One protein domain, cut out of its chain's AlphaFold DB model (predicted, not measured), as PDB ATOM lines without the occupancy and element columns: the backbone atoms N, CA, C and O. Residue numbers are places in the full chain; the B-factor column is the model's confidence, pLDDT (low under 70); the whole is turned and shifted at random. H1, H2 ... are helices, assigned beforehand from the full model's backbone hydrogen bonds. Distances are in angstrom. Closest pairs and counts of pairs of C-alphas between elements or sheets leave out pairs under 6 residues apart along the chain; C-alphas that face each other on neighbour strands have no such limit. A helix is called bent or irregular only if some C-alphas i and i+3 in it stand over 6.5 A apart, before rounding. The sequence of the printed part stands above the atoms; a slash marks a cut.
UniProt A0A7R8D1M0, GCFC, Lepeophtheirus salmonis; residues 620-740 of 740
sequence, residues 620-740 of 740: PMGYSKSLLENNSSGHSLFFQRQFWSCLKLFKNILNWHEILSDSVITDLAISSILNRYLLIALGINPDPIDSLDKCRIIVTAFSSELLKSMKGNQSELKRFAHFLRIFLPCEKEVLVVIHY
ATOM      1  N   PRO A 620     110.283  25.752  75.107       81.69
ATOM      2  CA  PRO A 620     109.397  26.844  74.702       81.69
ATOM      3  C   PRO A 620     107.911  26.455  74.755       81.69
ATOM      4  O   PRO A 620     107.391  25.781  73.871       81.69
ATOM      5  N   MET A 621     107.210  26.933  75.783       75.00
ATOM      6  CA  MET A 621     105.777  26.666  75.999       75.00
ATOM      7  C   MET A 621     104.855  27.475  75.067       75.00
ATOM      8  O   MET A 621     103.676  27.165  74.949       75.00
ATOM      9  N   GLY A 622     105.380  28.532  74.434       71.44
ATOM     10  CA  GLY A 622     104.624  29.469  73.591       71.44
ATOM     11  C   GLY A 622     104.645  29.168  72.088       71.44
ATOM     12  O   GLY A 622     104.177  29.993  71.309       71.44
ATOM     13  N   TYR A 623     105.212  28.039  71.650       82.06
ATOM     14  CA  TYR A 623     105.195  27.656  70.235       82.06
ATOM     15  C   TYR A 623     103.824  27.076  69.853       82.06
ATOM     16  O   TYR A 623     103.342  26.130  70.474       82.06
ATOM     17  N   SER A 624     103.194  27.634  68.813       80.50
ATOM     18  CA  SER A 624     101.958  27.088  68.246       80.50
ATOM     19  C   SER A 624     102.227  25.788  67.481       80.50
ATOM     20  O   SER A 624     103.327  25.571  66.972       80.50
ATOM     21  N   LYS A 625     101.195  24.946  67.321       81.31
ATOM     22  CA  LYS A 625     101.287  23.720  66.505       81.31
ATOM     23  C   LYS A 625     101.759  24.022  65.076       81.31
ATOM     24  O   LYS A 625     102.715  23.408  64.611       81.31
ATOM     25  N   SER A 626     101.217  25.082  64.474       79.69
ATOM     26  CA  SER A 626     101.605  25.604  63.156       79.69
ATOM     27  C   SER A 626     103.071  26.030  63.024       79.69
ATOM     28  O   SER A 626     103.624  25.988  61.928       79.69
ATOM     29  N   LEU A 627     103.736  26.411  64.120       80.44
ATOM     30  CA  LEU A 627     105.166  26.739  64.112       80.44
ATOM     31  C   LEU A 627     106.054  25.480  64.160       80.44
ATOM     32  O   LEU A 627     107.232  25.538  63.802       80.44
ATOM     33  N   LEU A 628     105.492  24.352  64.602       82.62
ATOM     34  CA  LEU A 628     106.170  23.065  64.769       82.62
ATOM     35  C   LEU A 628     105.892  22.073  63.629       82.62
ATOM     36  O   LEU A 628     106.715  21.187  63.413       82.62
ATOM     37  N   GLU A 629     104.783  22.238  62.894       81.56
ATOM     38  CA  GLU A 629     104.333  21.371  61.784       81.56
ATOM     39  C   GLU A 629     105.423  21.093  60.737       81.56
ATOM     40  O   GLU A 629     105.497  19.996  60.186       81.56
ATOM     41  N   ASN A 630     106.321  22.053  60.491       83.12
ATOM     42  CA  ASN A 630     107.518  21.800  59.700       83.12
ATOM     43  C   ASN A 630     108.658  21.255  60.583       83.12
ATOM     44  O   ASN A 630     109.398  22.023  61.207       83.12
ATOM     45  N   ASN A 631     108.867  19.936  60.537       79.88
ATOM     46  CA  ASN A 631     109.955  19.227  61.225       79.88
ATOM     47  C   ASN A 631     111.378  19.687  60.836       79.88
ATOM     48  O   ASN A 631     112.313  19.475  61.606       79.88
ATOM     49  N   SER A 632     111.564  20.341  59.682       81.94
ATOM     50  CA  SER A 632     112.858  20.932  59.283       81.94
ATOM     51  C   SER A 632     113.090  22.349  59.831       81.94
ATOM     52  O   SER A 632     114.184  22.896  59.692       81.94
ATOM     53  N   SER A 633     112.083  22.963  60.461       87.50
ATOM     54  CA  SER A 633     112.185  24.327  60.988       87.50
ATOM     55  C   SER A 633     113.123  24.419  62.195       87.50
ATOM     56  O   SER A 633     113.191  23.519  63.035       87.50
ATOM     57  N   GLY A 634     113.799  25.563  62.342       83.50
ATOM     58  CA  GLY A 634     114.649  25.834  63.507       83.50
ATOM     59  C   GLY A 634     113.898  25.735  64.842       83.50
ATOM     60  O   GLY A 634     114.470  25.253  65.819       83.50
ATOM     61  N   HIS A 635     112.613  26.111  64.866       85.12
ATOM     62  CA  HIS A 635     111.741  26.001  66.037       85.12
ATOM     63  C   HIS A 635     111.455  24.543  66.413       85.12
ATOM     64  O   HIS A 635     111.669  24.173  67.567       85.12
ATOM     65  N   SER A 636     111.056  23.702  65.448       85.19
ATOM     66  CA  SER A 636     110.814  22.273  65.694       85.19
ATOM     67  C   SER A 636     112.101  21.552  66.105       85.19
ATOM     68  O   SER A 636     112.145  20.899  67.147       85.19
ATOM     69  N   LEU A 637     113.211  21.782  65.395       86.44
ATOM     70  CA  LEU A 637     114.514  21.203  65.740       86.44
ATOM     71  C   LEU A 637     115.042  21.665  67.113       86.44
ATOM     72  O   LEU A 637     115.700  20.888  67.804       86.44
ATOM     73  N   PHE A 638     114.773  22.907  67.536       88.50
ATOM     74  CA  PHE A 638     115.110  23.373  68.886       88.50
ATOM     75  C   PHE A 638     114.221  22.713  69.946       88.50
ATOM     76  O   PHE A 638     114.744  22.145  70.904       88.50
ATOM     77  N   PHE A 639     112.902  22.726  69.748       90.00
ATOM     78  CA  PHE A 639     111.923  22.105  70.643       90.00
ATOM     79  C   PHE A 639     112.219  20.616  70.873       90.00
ATOM     80  O   PHE A 639     112.292  20.170  72.019       90.00
ATOM     81  N   GLN A 640     112.505  19.869  69.800       88.50
ATOM     82  CA  GLN A 640     112.919  18.467  69.859       88.50
ATOM     83  C   GLN A 640     114.188  18.285  70.711       88.50
ATOM     84  O   GLN A 640     114.195  17.466  71.630       88.50
ATOM     85  N   ARG A 641     115.250  19.080  70.490       90.62
ATOM     86  CA  ARG A 641     116.479  19.008  71.313       90.62
ATOM     87  C   ARG A 641     116.205  19.255  72.800       90.62
ATOM     88  O   ARG A 641     116.748  18.533  73.635       90.62
ATOM     89  N   GLN A 642     115.359  20.230  73.132       91.38
ATOM     90  CA  GLN A 642     115.032  20.532  74.527       91.38
ATOM     91  C   GLN A 642     114.165  19.450  75.177       91.38
ATOM     92  O   GLN A 642     114.419  19.080  76.323       91.38
ATOM     93  N   PHE A 643     113.218  18.863  74.437       92.38
ATOM     94  CA  PHE A 643     112.466  17.695  74.894       92.38
ATOM     95  C   PHE A 643     113.398  16.527  75.252       92.38
ATOM     96  O   PHE A 643     113.305  15.979  76.350       92.38
ATOM     97  N   TRP A 644     114.348  16.183  74.374       92.88
ATOM     98  CA  TRP A 644     115.300  15.095  74.631       92.88
ATOM     99  C   TRP A 644     116.278  15.404  75.775       92.88
ATOM    100  O   TRP A 644     116.619  14.497  76.532       92.88
ATOM    101  N   SER A 645     116.683  16.667  75.962       92.31
ATOM    102  CA  SER A 645     117.485  17.093  77.122       92.31
ATOM    103  C   SER A 645     116.711  16.923  78.439       92.31
ATOM    104  O   SER A 645     117.181  16.271  79.375       92.31
ATOM    105  N   CYS A 646     115.470  17.413  78.471       93.62
ATOM    106  CA  CYS A 646     114.548  17.303  79.599       93.62
ATOM    107  C   CYS A 646     114.258  15.830  79.964       93.62
ATOM    108  O   CYS A 646     114.347  15.436  81.128       93.62
ATOM    109  N   LEU A 647     114.003  14.983  78.958       93.62
ATOM    110  CA  LEU A 647     113.766  13.547  79.128       93.62
ATOM    111  C   LEU A 647     115.030  12.782  79.559       93.62
ATOM    112  O   LEU A 647     114.941  11.833  80.338       93.62
ATOM    113  N   LYS A 648     116.223  13.202  79.121       93.19
ATOM    114  CA  LYS A 648     117.494  12.655  79.619       93.19
ATOM    115  C   LYS A 648     117.679  12.958  81.108       93.19
ATOM    116  O   LYS A 648     118.037  12.055  81.860       93.19
ATOM    117  N   LEU A 649     117.404  14.189  81.549       93.00
ATOM    118  CA  LEU A 649     117.478  14.546  82.969       93.00
ATOM    119  C   LEU A 649     116.415  13.797  83.793       93.00
ATOM    120  O   LEU A 649     116.749  13.250  84.838       93.00
ATOM    121  N   PHE A 650     115.186  13.651  83.286       93.94
ATOM    122  CA  PHE A 650     114.156  12.801  83.900       93.94
ATOM    123  C   PHE A 650     114.655  11.366  84.147       93.94
ATOM    124  O   PHE A 650     114.631  10.900  85.287       93.94
ATOM    125  N   LYS A 651     115.192  10.692  83.115       93.25
ATOM    126  CA  LYS A 651     115.777   9.341  83.242       93.25
ATOM    127  C   LYS A 651     116.924   9.302  84.255       93.25
ATOM    128  O   LYS A 651     116.962   8.415  85.102       93.25
ATOM    129  N   ASN A 652     117.816  10.293  84.222       92.06
ATOM    130  CA  ASN A 652     118.923  10.395  85.171       92.06
ATOM    131  C   ASN A 652     118.456  10.531  86.630       92.06
ATOM    132  O   ASN A 652     119.152  10.035  87.509       92.06
ATOM    133  N   ILE A 653     117.312  11.175  86.900       91.75
ATOM    134  CA  ILE A 653     116.750  11.289  88.256       91.75
ATOM    135  C   ILE A 653     116.085   9.976  88.687       91.75
ATOM    136  O   ILE A 653     116.302   9.547  89.818       91.75
ATOM    137  N   LEU A 654     115.335   9.299  87.806       90.88
ATOM    138  CA  LEU A 654     114.691   8.019  88.146       90.88
ATOM    139  C   LEU A 654     115.700   6.924  88.540       90.88
ATOM    140  O   LEU A 654     115.408   6.106  89.411       90.88
ATOM    141  N   ASN A 655     116.919   6.962  87.992       89.94
ATOM    142  CA  ASN A 655     118.006   6.059  88.389       89.94
ATOM    143  C   ASN A 655     118.379   6.146  89.888       89.94
ATOM    144  O   ASN A 655     118.987   5.217  90.406       89.94
ATOM    145  N   TRP A 656     118.003   7.212  90.608       89.12
ATOM    146  CA  TRP A 656     118.262   7.356  92.049       89.12
ATOM    147  C   TRP A 656     117.182   6.734  92.953       89.12
ATOM    148  O   TRP A 656     117.272   6.895  94.168       89.12
ATOM    149  N   HIS A 657     116.166   6.048  92.417       85.81
ATOM    150  CA  HIS A 657     115.005   5.604  93.208       85.81
ATOM    151  C   HIS A 657     115.290   4.619  94.358       85.81
ATOM    152  O   HIS A 657     114.516   4.559  95.306       85.81
ATOM    153  N   GLU A 658     116.407   3.890  94.323       83.50
ATOM    154  CA  GLU A 658     116.853   3.026  95.431       83.50
ATOM    155  C   GLU A 658     117.595   3.802  96.544       83.50
ATOM    156  O   GLU A 658     117.850   3.269  97.623       83.50
ATOM    157  N   ILE A 659     117.972   5.059  96.280       85.81
ATOM    158  CA  ILE A 659     118.893   5.871  97.097       85.81
ATOM    159  C   ILE A 659     118.193   7.118  97.671       85.81
ATOM    160  O   ILE A 659     118.459   7.524  98.804       85.81
ATOM    161  N   LEU A 660     117.294   7.734  96.900       86.88
ATOM    162  CA  LEU A 660     116.437   8.846  97.314       86.88
ATOM    163  C   LEU A 660     115.019   8.331  97.580       86.88
ATOM    164  O   LEU A 660     114.494   7.535  96.811       86.88
ATOM    165  N   SER A 661     114.371   8.826  98.638       87.69
ATOM    166  CA  SER A 661     113.010   8.407  98.992       87.69
ATOM    167  C   SER A 661     111.990   8.735  97.895       87.69
ATOM    168  O   SER A 661     112.087   9.784  97.255       87.69
ATOM    169  N   ASP A 662     110.952   7.902  97.751       86.69
ATOM    170  CA  ASP A 662     109.901   8.047  96.726       86.69
ATOM    171  C   ASP A 662     109.312   9.461  96.653       86.69
ATOM    172  O   ASP A 662     109.055   9.983  95.572       86.69
ATOM    173  N   SER A 663     109.143  10.123  97.801       86.69
ATOM    174  CA  SER A 663     108.677  11.511  97.902       86.69
ATOM    175  C   SER A 663     109.593  12.520  97.198       86.69
ATOM    176  O   SER A 663     109.105  13.454  96.569       86.69
ATOM    177  N   VAL A 664     110.914  12.327  97.255       88.69
ATOM    178  CA  VAL A 664     111.912  13.185  96.600       88.69
ATOM    179  C   VAL A 664     111.983  12.890  95.101       88.69
ATOM    180  O   VAL A 664     112.092  13.824  94.310       88.69
ATOM    181  N   ILE A 665     111.852  11.626  94.693       89.81
ATOM    182  CA  ILE A 665     111.732  11.256  93.273       89.81
ATOM    183  C   ILE A 665     110.424  11.803  92.672       89.81
ATOM    184  O   ILE A 665     110.434  12.349  91.569       89.81
ATOM    185  N   THR A 666     109.314  11.738  93.414       88.31
ATOM    186  CA  THR A 666     108.015  12.299  93.003       88.31
ATOM    187  C   THR A 666     108.111  13.819  92.812       88.31
ATOM    188  O   THR A 666     107.719  14.329  91.765       88.31
ATOM    189  N   ASP A 667     108.695  14.534  93.778       89.88
ATOM    190  CA  ASP A 667     108.941  15.986  93.755       89.88
ATOM    191  C   ASP A 667     109.818  16.417  92.557       89.88
ATOM    192  O   ASP A 667     109.415  17.247  91.733       89.88
ATOM    193  N   LEU A 668     110.993  15.796  92.399       92.06
ATOM    194  CA  LEU A 668     111.988  16.180  91.390       92.06
ATOM    195  C   LEU A 668     111.641  15.704  89.971       92.06
ATOM    196  O   LEU A 668     111.725  16.486  89.027       92.06
ATOM    197  N   ALA A 669     111.264  14.436  89.789       91.88
ATOM    198  CA  ALA A 669     111.046  13.867  88.460       91.88
ATOM    199  C   ALA A 669     109.593  14.013  87.992       91.88
ATOM    200  O   ALA A 669     109.346  14.444  86.865       91.88
ATOM    201  N   ILE A 670     108.613  13.668  88.832       89.56
ATOM    202  CA  ILE A 670     107.211  13.572  88.390       89.56
ATOM    203  C   ILE A 670     106.539  14.946  88.408       89.56
ATOM    204  O   ILE A 670     105.994  15.375  87.393       89.56
ATOM    205  N   SER A 671     106.615  15.672  89.522       89.44
ATOM    206  CA  SER A 671     106.062  17.025  89.634       89.44
ATOM    207  C   SER A 671     106.874  18.037  88.831       89.44
ATOM    208  O   SER A 671     106.313  18.722  87.973       89.44
ATOM    209  N   SER A 672     108.190  18.108  89.056       90.81
ATOM    210  CA  SER A 672     109.014  19.193  88.504       90.81
ATOM    211  C   SER A 672     109.495  18.986  87.061       90.81
ATOM    212  O   SER A 672     109.839  19.975  86.420       90.81
ATOM    213  N   ILE A 673     109.461  17.759  86.510       93.12
ATOM    214  CA  ILE A 673     109.786  17.500  85.092       93.12
ATOM    215  C   ILE A 673     108.596  16.948  84.297       93.12
ATOM    216  O   ILE A 673     108.158  17.593  83.341       93.12
ATOM    217  N   LEU A 674     108.060  15.775  84.653       92.00
ATOM    218  CA  LEU A 674     107.041  15.099  83.838       92.00
ATOM    219  C   LEU A 674     105.761  15.937  83.709       92.00
ATOM    220  O   LEU A 674     105.295  16.183  82.598       92.00
ATOM    221  N   ASN A 675     105.236  16.422  84.834       89.69
ATOM    222  CA  ASN A 675     104.004  17.206  84.889       89.69
ATOM    223  C   ASN A 675     104.185  18.684  84.503       89.69
ATOM    224  O   ASN A 675     103.226  19.295  84.035       89.69
ATOM    225  N   ARG A 676     105.379  19.263  84.706       89.38
ATOM    226  CA  ARG A 676     105.677  20.681  84.415       89.38
ATOM    227  C   ARG A 676     106.118  20.927  82.969       89.38
ATOM    228  O   ARG A 676     105.773  21.964  82.412       89.38
ATOM    229  N   TYR A 677     106.863  19.995  82.375       91.25
ATOM    230  CA  TYR A 677     107.510  20.182  81.073       91.25
ATOM    231  C   TYR A 677     107.128  19.100  80.053       91.25
ATOM    232  O   TYR A 677     106.569  19.427  79.006       91.25
ATOM    233  N   LEU A 678     107.380  17.815  80.339       91.31
ATOM    234  CA  LEU A 678     107.254  16.755  79.324       91.31
ATOM    235  C   LEU A 678     105.807  16.543  78.848       91.31
ATOM    236  O   LEU A 678     105.579  16.464  77.644       91.31
ATOM    237  N   LEU A 679     104.825  16.498  79.756       88.88
ATOM    238  CA  LEU A 679     103.409  16.340  79.392       88.88
ATOM    239  C   LEU A 679     102.882  17.484  78.521       88.88
ATOM    240  O   LEU A 679     102.114  17.251  77.588       88.88
ATOM    241  N   ILE A 680     103.293  18.717  78.812       86.56
ATOM    242  CA  ILE A 680     102.825  19.889  78.066       86.56
ATOM    243  C   ILE A 680     103.512  19.939  76.694       86.56
ATOM    244  O   ILE A 680     102.848  20.197  75.694       86.56
ATOM    245  N   ALA A 681     104.794  19.567  76.611       87.88
ATOM    246  CA  ALA A 681     105.489  19.389  75.338       87.88
ATOM    247  C   ALA A 681     104.819  18.321  74.446       87.88
ATOM    248  O   ALA A 681     104.587  18.569  73.263       87.88
ATOM    249  N   LEU A 682     104.432  17.168  75.007       88.12
ATOM    250  CA  LEU A 682     103.683  16.130  74.282       88.12
ATOM    251  C   LEU A 682     102.321  16.639  73.780       88.12
ATOM    252  O   LEU A 682     101.938  16.351  72.652       88.12
ATOM    253  N   GLY A 683     101.604  17.429  74.586       83.50
ATOM    254  CA  GLY A 683     100.330  18.035  74.181       83.50
ATOM    255  C   GLY A 683     100.460  19.095  73.076       83.50
ATOM    256  O   GLY A 683      99.547  19.240  72.260       83.50
ATOM    257  N   ILE A 684     101.586  19.815  73.020       84.50
ATOM    258  CA  ILE A 684     101.877  20.854  72.016       84.50
ATOM    259  C   ILE A 684     102.334  20.254  70.677       84.50
ATOM    260  O   ILE A 684     101.982  20.795  69.629       84.50
ATOM    261  N   ASN A 685     103.050  19.127  70.691       82.25
ATOM    262  CA  ASN A 685     103.577  18.465  69.495       82.25
ATOM    263  C   ASN A 685     102.478  18.254  68.415       82.25
ATOM    264  O   ASN A 685     101.364  17.832  68.761       82.25
ATOM    265  N   PRO A 686     102.715  18.587  67.129       79.75
ATOM    266  CA  PRO A 686     101.719  18.396  66.070       79.75
ATOM    267  C   PRO A 686     101.606  16.943  65.592       79.75
ATOM    268  O   PRO A 686     100.519  16.532  65.200       79.75
ATOM    269  N   ASP A 687     102.688  16.160  65.653       81.69
ATOM    270  CA  ASP A 687     102.695  14.754  65.230       81.69
ATOM    271  C   ASP A 687     102.255  13.819  66.384       81.69
ATOM    272  O   ASP A 687     102.946  13.735  67.411       81.69
ATOM    273  N   PRO A 688     101.120  13.100  66.262       77.25
ATOM    274  CA  PRO A 688     100.667  12.163  67.285       77.25
ATOM    275  C   PRO A 688     101.505  10.874  67.348       77.25
ATOM    276  O   PRO A 688     101.512  10.230  68.395       77.25
ATOM    277  N   ILE A 689     102.224  10.497  66.283       80.12
ATOM    278  CA  ILE A 689     103.033   9.268  66.213       80.12
ATOM    279  C   ILE A 689     104.379   9.482  66.919       80.12
ATOM    280  O   ILE A 689     104.726   8.718  67.817       80.12
ATOM    281  N   ASP A 690     105.078  10.585  66.633       82.94
ATOM    282  CA  ASP A 690     106.254  11.015  67.413       82.94
ATOM    283  C   ASP A 690     105.899  11.196  68.905       82.94
ATOM    284  O   ASP A 690     106.645  10.792  69.799       82.94
ATOM    285  N   SER A 691     104.706  11.724  69.203       83.62
ATOM    286  CA  SER A 691     104.202  11.831  70.583       83.62
ATOM    287  C   SER A 691     103.947  10.469  71.244       83.62
ATOM    288  O   SER A 691     104.261  10.295  72.422       83.62
ATOM    289  N   LEU A 692     103.411   9.499  70.500       80.88
ATOM    290  CA  LEU A 692     103.199   8.116  70.938       80.88
ATOM    291  C   LEU A 692     104.530   7.428  71.285       80.88
ATOM    292  O   LEU A 692     104.673   6.899  72.389       80.88
ATOM    293  N   ASP A 693     105.526   7.493  70.404       83.19
ATOM    294  CA  ASP A 693     106.831   6.871  70.660       83.19
ATOM    295  C   ASP A 693     107.569   7.534  71.828       83.19
ATOM    296  O   ASP A 693     108.133   6.850  72.686       83.19
ATOM    297  N   LYS A 694     107.473   8.860  71.972       88.69
ATOM    298  CA  LYS A 694     107.966   9.561  73.167       88.69
ATOM    299  C   LYS A 694     107.257   9.123  74.449       88.69
ATOM    300  O   LYS A 694     107.926   8.943  75.467       88.69
ATOM    301  N   CYS A 695     105.941   8.902  74.417       85.75
ATOM    302  CA  CYS A 695     105.202   8.332  75.547       85.75
ATOM    303  C   CYS A 695     105.728   6.938  75.921       85.75
ATOM    304  O   CYS A 695     105.988   6.702  77.100       85.75
ATOM    305  N   ARG A 696     105.978   6.048  74.948       83.00
ATOM    306  CA  ARG A 696     106.608   4.733  75.192       83.00
ATOM    307  C   ARG A 696     108.008   4.874  75.811       83.00
ATOM    308  O   ARG A 696     108.340   4.175  76.769       83.00
ATOM    309  N   ILE A 697     108.815   5.830  75.343       86.94
ATOM    310  CA  ILE A 697     110.177   6.093  75.854       86.94
ATOM    311  C   ILE A 697     110.172   6.715  77.272       86.94
ATOM    312  O   ILE A 697     111.161   6.574  78.003       86.94
ATOM    313  N   ILE A 698     109.071   7.356  77.686       88.94
ATOM    314  CA  ILE A 698     108.815   7.786  79.074       88.94
ATOM    315  C   ILE A 698     108.306   6.619  79.931       88.94
ATOM    316  O   ILE A 698     108.796   6.438  81.039       88.94
ATOM    317  N   VAL A 699     107.371   5.798  79.440       84.38
ATOM    318  CA  VAL A 699     106.863   4.613  80.164       84.38
ATOM    319  C   VAL A 699     108.006   3.648  80.498       84.38
ATOM    320  O   VAL A 699     108.172   3.266  81.652       84.38
ATOM    321  N   THR A 700     108.870   3.354  79.524       85.06
ATOM    322  CA  THR A 700     110.082   2.527  79.694       85.06
ATOM    323  C   THR A 700     111.185   3.169  80.550       85.06
ATOM    324  O   THR A 700     112.206   2.534  80.800       85.06
ATOM    325  N   ALA A 701     111.020   4.415  81.014       85.75
ATOM    326  CA  ALA A 701     111.921   5.025  81.994       85.75
ATOM    327  C   ALA A 701     111.618   4.600  83.441       85.75
ATOM    328  O   ALA A 701     112.485   4.726  84.303       85.75
ATOM    329  N   PHE A 702     110.398   4.137  83.723       84.44
ATOM    330  CA  PHE A 702     109.994   3.720  85.062       84.44
ATOM    331  C   PHE A 702     110.388   2.260  85.322       84.44
ATOM    332  O   PHE A 702     110.035   1.369  84.549       84.44
ATOM    333  N   SER A 703     111.058   1.989  86.447       80.88
ATOM    334  CA  SER A 703     111.252   0.609  86.903       80.88
ATOM    335  C   SER A 703     109.923   0.015  87.391       80.88
ATOM    336  O   SER A 703     109.037   0.718  87.891       80.88
ATOM    337  N   SER A 704     109.780  -1.313  87.296       74.81
ATOM    338  CA  SER A 704     108.582  -1.995  87.810       74.81
ATOM    339  C   SER A 704     108.471  -1.948  89.340       74.81
ATOM    340  O   SER A 704     107.460  -2.376  89.889       74.81
ATOM    341  N   GLU A 705     109.516  -1.498  90.036       75.38
ATOM    342  CA  GLU A 705     109.604  -1.417  91.495       75.38
ATOM    343  C   GLU A 705     109.259  -0.010  91.981       75.38
ATOM    344  O   GLU A 705     108.426   0.124  92.875       75.38
ATOM    345  N   LEU A 706     109.725   1.025  91.277       77.94
ATOM    346  CA  LEU A 706     109.272   2.409  91.427       77.94
ATOM    347  C   LEU A 706     107.744   2.531  91.259       77.94
ATOM    348  O   LEU A 706     107.062   3.161  92.062       77.94
ATOM    349  N   LEU A 707     107.160   1.858  90.259       76.19
ATOM    350  CA  LEU A 707     105.697   1.819  90.082       76.19
ATOM    351  C   LEU A 707     104.957   1.017  91.174       76.19
ATOM    352  O   LEU A 707     103.741   1.145  91.309       76.19
ATOM    353  N   LYS A 708     105.656   0.195  91.972       75.88
ATOM    354  CA  LYS A 708     105.080  -0.502  93.137       75.88
ATOM    355  C   LYS A 708     105.179   0.341  94.410       75.88
ATOM    356  O   LYS A 708     104.213   0.349  95.170       75.88
ATOM    357  N   SER A 709     106.288   1.051  94.635       71.81
ATOM    358  CA  SER A 709     106.469   1.922  95.808       71.81
ATOM    359  C   SER A 709     105.561   3.155  95.752       71.81
ATOM    360  O   SER A 709     104.871   3.468  96.721       71.81
ATOM    361  N   MET A 710     105.447   3.796  94.584       67.19
ATOM    362  CA  MET A 710     104.652   5.019  94.394       67.19
ATOM    363  C   MET A 710     103.127   4.832  94.478       67.19
ATOM    364  O   MET A 710     102.392   5.801  94.291       67.19
ATOM    365  N   LYS A 711     102.612   3.639  94.811       63.12
ATOM    366  CA  LYS A 711     101.164   3.380  94.933       63.12
ATOM    367  C   LYS A 711     100.439   4.259  95.962       63.12
ATOM    368  O   LYS A 711      99.219   4.378  95.881       63.12
ATOM    369  N   GLY A 712     101.162   4.902  96.883       58.16
ATOM    370  CA  GLY A 712     100.622   5.959  97.749       58.16
ATOM    371  C   GLY A 712     100.464   7.326  97.059       58.16
ATOM    372  O   GLY A 712      99.447   7.991  97.248       58.16
ATOM    373  N   ASN A 713     101.411   7.723  96.202       56.38
ATOM    374  CA  ASN A 713     101.478   9.046  95.555       56.38
ATOM    375  C   ASN A 713     100.647   9.086  94.257       56.38
ATOM    376  O   ASN A 713     101.098   9.450  93.170       56.38
ATOM    377  N   GLN A 714      99.388   8.672  94.379       61.59
ATOM    378  CA  GLN A 714      98.448   8.515  93.271       61.59
ATOM    379  C   GLN A 714      98.076   9.838  92.571       61.59
ATOM    380  O   GLN A 714      97.529   9.807  91.473       61.59
ATOM    381  N   SER A 715      98.309  11.003  93.179       65.50
ATOM    382  CA  SER A 715      97.926  12.324  92.650       65.50
ATOM    383  C   SER A 715      98.755  12.765  91.439       65.50
ATOM    384  O   SER A 715      98.207  13.239  90.443       65.50
ATOM    385  N   GLU A 716     100.071  12.598  91.509       69.06
ATOM    386  CA  GLU A 716     101.030  13.131  90.547       69.06
ATOM    387  C   GLU A 716     101.046  12.300  89.260       69.06
ATOM    388  O   GLU A 716     101.071  12.853  88.159       69.06
ATOM    389  N   LEU A 717     100.940  10.975  89.394       75.75
ATOM    390  CA  LEU A 717     100.879  10.025  88.279       75.75
ATOM    391  C   LEU A 717      99.528  10.050  87.550       75.75
ATOM    392  O   LEU A 717      99.488   9.795  86.347       75.75
ATOM    393  N   LYS A 718      98.427  10.430  88.220       77.31
ATOM    394  CA  LYS A 718      97.094  10.544  87.589       77.31
ATOM    395  C   LYS A 718      97.069  11.485  86.389       77.31
ATOM    396  O   LYS A 718      96.313  11.223  85.459       77.31
ATOM    397  N   ARG A 719      97.897  12.538  86.364       77.38
ATOM    398  CA  ARG A 719      98.018  13.439  85.202       77.38
ATOM    399  C   ARG A 719      98.596  12.711  83.987       77.38
ATOM    400  O   ARG A 719      98.009  12.770  82.910       77.38
ATOM    401  N   PHE A 720      99.683  11.964  84.182       79.62
ATOM    402  CA  PHE A 720     100.303  11.150  83.135       79.62
ATOM    403  C   PHE A 720      99.376  10.010  82.688       79.62
ATOM    404  O   PHE A 720      99.093   9.885  81.501       79.62
ATOM    405  N   ALA A 721      98.791   9.256  83.622       75.44
ATOM    406  CA  ALA A 721      97.841   8.186  83.306       75.44
ATOM    407  C   ALA A 721      96.562   8.695  82.604       75.44
ATOM    408  O   ALA A 721      96.001   7.990  81.768       75.44
ATOM    409  N   HIS A 722      96.092   9.911  82.901       78.25
ATOM    410  CA  HIS A 722      94.971  10.535  82.188       78.25
ATOM    411  C   HIS A 722      95.354  10.956  80.763       78.25
ATOM    412  O   HIS A 722      94.613  10.651  79.831       78.25
ATOM    413  N   PHE A 723      96.530  11.566  80.575       78.31
ATOM    414  CA  PHE A 723      97.068  11.882  79.248       78.31
ATOM    415  C   PHE A 723      97.213  10.615  78.390       78.31
ATOM    416  O   PHE A 723      96.722  10.568  77.263       78.31
ATOM    417  N   LEU A 724      97.790   9.547  78.952       75.75
ATOM    418  CA  LEU A 724      97.898   8.246  78.290       75.75
ATOM    419  C   LEU A 724      96.522   7.637  77.960       75.75
ATOM    420  O   LEU A 724      96.341   7.124  76.864       75.75
ATOM    421  N   ARG A 725      95.514   7.744  78.839       73.75
ATOM    422  CA  ARG A 725      94.141   7.283  78.524       73.75
ATOM    423  C   ARG A 725      93.485   8.052  77.369       73.75
ATOM    424  O   ARG A 725      92.624   7.483  76.708       73.75
ATOM    425  N   ILE A 726      93.868   9.309  77.127       71.38
ATOM    426  CA  ILE A 726      93.357  10.123  76.009       71.38
ATOM    427  C   ILE A 726      94.079   9.785  74.698       71.38
ATOM    428  O   ILE A 726      93.429   9.597  73.675       71.38
ATOM    429  N   PHE A 727      95.412   9.701  74.718       65.75
ATOM    430  CA  PHE A 727      96.224   9.513  73.508       65.75
ATOM    431  C   PHE A 727      96.437   8.045  73.105       65.75
ATOM    432  O   PHE A 727      96.886   7.778  71.995       65.75
ATOM    433  N   LEU A 728      96.171   7.093  74.004       62.34
ATOM    434  CA  LEU A 728      96.751   5.750  73.935       62.34
ATOM    435  C   LEU A 728      95.797   4.625  74.426       62.34
ATOM    436  O   LEU A 728      96.166   3.809  75.274       62.34
ATOM    437  N   PRO A 729      94.557   4.530  73.900       57.00
ATOM    438  CA  PRO A 729      93.504   3.670  74.458       57.00
ATOM    439  C   PRO A 729      93.703   2.146  74.304       57.00
ATOM    440  O   PRO A 729      92.932   1.391  74.893       57.00
ATOM    441  N   CYS A 730      94.689   1.673  73.526       50.72
ATOM    442  CA  CYS A 730      94.756   0.268  73.079       50.72
ATOM    443  C   CYS A 730      96.088  -0.478  73.333       50.72
ATOM    444  O   CYS A 730      96.183  -1.651  72.968       50.72
ATOM    445  N   GLU A 731      97.121   0.135  73.929       53.78
ATOM    446  CA  GLU A 731      98.456  -0.493  74.021       53.78
ATOM    447  C   GLU A 731      98.757  -1.164  75.371       53.78
ATOM    448  O   GLU A 731      98.596  -0.582  76.442       53.78
ATOM    449  N   LYS A 732      99.260  -2.405  75.318       54.28
ATOM    450  CA  LYS A 732      99.473  -3.266  76.498       54.28
ATOM    451  C   LYS A 732     100.536  -2.754  77.474       54.28
ATOM    452  O   LYS A 732     100.404  -2.981  78.671       54.28
ATOM    453  N   GLU A 733     101.565  -2.066  76.989       50.62
ATOM    454  CA  GLU A 733     102.619  -1.486  77.838       50.62
ATOM    455  C   GLU A 733     102.096  -0.272  78.615       50.62
ATOM    456  O   GLU A 733     102.360  -0.102  79.803       50.62
ATOM    457  N   VAL A 734     101.254   0.526  77.962       52.22
ATOM    458  CA  VAL A 734     100.574   1.687  78.543       52.22
ATOM    459  C   VAL A 734      99.546   1.239  79.582       52.22
ATOM    460  O   VAL A 734      99.448   1.842  80.651       52.22
ATOM    461  N   LEU A 735      98.851   0.123  79.323       51.69
ATOM    462  CA  LEU A 735      97.980  -0.530  80.302       51.69
ATOM    463  C   LEU A 735      98.705  -0.886  81.613       51.69
ATOM    464  O   LEU A 735      98.052  -0.884  82.651       51.69
ATOM    465  N   VAL A 736     100.031  -1.091  81.632       54.25
ATOM    466  CA  VAL A 736     100.778  -1.278  82.892       54.25
ATOM    467  C   VAL A 736     100.730  -0.007  83.747       54.25
ATOM    468  O   VAL A 736     100.279  -0.060  84.888       54.25
ATOM    469  N   VAL A 737     101.099   1.153  83.196       52.41
ATOM    470  CA  VAL A 737     101.067   2.450  83.916       52.41
ATOM    471  C   VAL A 737      99.629   2.937  84.183       52.41
ATOM    472  O   VAL A 737      99.402   3.797  85.029       52.41
ATOM    473  N   ILE A 738      98.637   2.372  83.491       51.78
ATOM    474  CA  ILE A 738      97.204   2.660  83.662       51.78
ATOM    475  C   ILE A 738      96.511   1.736  84.691       51.78
ATOM    476  O   ILE A 738      95.432   2.102  85.171       51.78
ATOM    477  N   HIS A 739      97.100   0.581  85.035       49.31
ATOM    478  CA  HIS A 739      96.580  -0.389  86.018       49.31
ATOM    479  C   HIS A 739      97.348  -0.437  87.356       49.31
ATOM    480  O   HIS A 739      96.879  -1.108  88.280       49.31
ATOM    481  N   TYR A 740      98.501   0.231  87.471       44.62
ATOM    482  CA  TYR A 740      99.261   0.377  88.725       44.62
ATOM    483  C   TYR A 740      98.854   1.621  89.534       44.62
ATOM    484  O   TYR A 740      98.923   1.505  90.781       44.62
TER     485      TYR A 740
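Overview. This is residues 620 to 740 of the 740 residues of the protein "GCFC" of Lepeophtheirus salmonis (UniProt A0A7R8D1M0). A long hairpin of two helices, H2 and H3, runs along the longest axis, and its kinked second arm, H3, is also one side of a loose up-and-down bundle with H4 and H6, three helices side by side, each running against the one before it. H7 packs on H4 and H6 on the side away from H3, while the short H1 and H5 lie at opposite ends of the length. The printed part has 121 residues, with seven named helices, H1 to H7 in order along the chain, and no named strand: the class is all helix. It is compact, with a radius of gyration of the C-alphas of 14.6 A and spans of 41 by 30 by 19 A.

Arrangement. Start at H1, residues 625 to 628, which touches H2, residues 634 to 654, only at the corner by their tight link, Leu 628 and Ser 636 having the closest C-alphas at 4.8 A. H2 then forms a helical hairpin with H3, residues 662 to 684: they touch at a shallow tilt of 19 degrees, opposite ways, closest at C-alphas 650 and 669, 5.6 A. H3 is the hub, touching three helices; look near residue 673 for its kink of 31 degrees. H4, residues 688 to 699, is close to H3 but not clearly touching, C-alphas 682 and 691 being closest at 5.7 A. H5, residues 706 to 712, only just touches H3, with 3 pairs of C-alphas within 8 A, and with residue 662 of H3 alone; C-alphas 662 and 710 are closest at 6.5 A. H6, residues 714 to 727, touches H3 at a shallow tilt of 25 degrees, the same way, closest at C-alphas 671 and 716, 6.4 A. H7, residues 732 to 739, makes a helical hairpin with H6, opposite ways at 37 degrees, only just steep; it touches residues 721 to 725 of H6 alone, C-alphas 721 and 738 being closest at 5.6 A. H7 also touches residues 696 to 699 of H4 alone, at a steep tilt of 62 degrees, closest at C-alphas 699 and 734, 7.1 A. H3 and H7 are apart. In H2 and H4 every O i to N i+4 pair is within hydrogen-bond range; H3 has 13 of 19, H6 8 of 10, H7 2 of 4 and H5 1 of 3, with 1 of 4 O i to N i+3 pairs in H5, and H1 is too short for an O i to N i+4 pair.

Along the chain. Find C-alpha 625 at (101.287, 23.720, 66.505), where H1 begins. From C-alpha 634 at (114.649, 25.834, 63.507) H2 runs 30.4 A; H3 covers 29.0 A, H4 16.2 A and H6 19.9 A. H7 ends at C-alpha 739, (96.580, -0.389, 86.018). H3 and H5 are irregular: C-alphas 676 and 679 are 7.0 A apart, and C-alphas 709 and 712 are 7.4 A apart.

Size, cuts and confidence. The C-alphas of Ser 632 and Gly 712 are the two farthest apart, 43.1 A. The printed part has no cut, no link is long, and Tyr 740 is the chain's last residue. The mean pLDDT of the printed part is 80.0; look for values under 70 at residues 710 to 716 and 727 to 740.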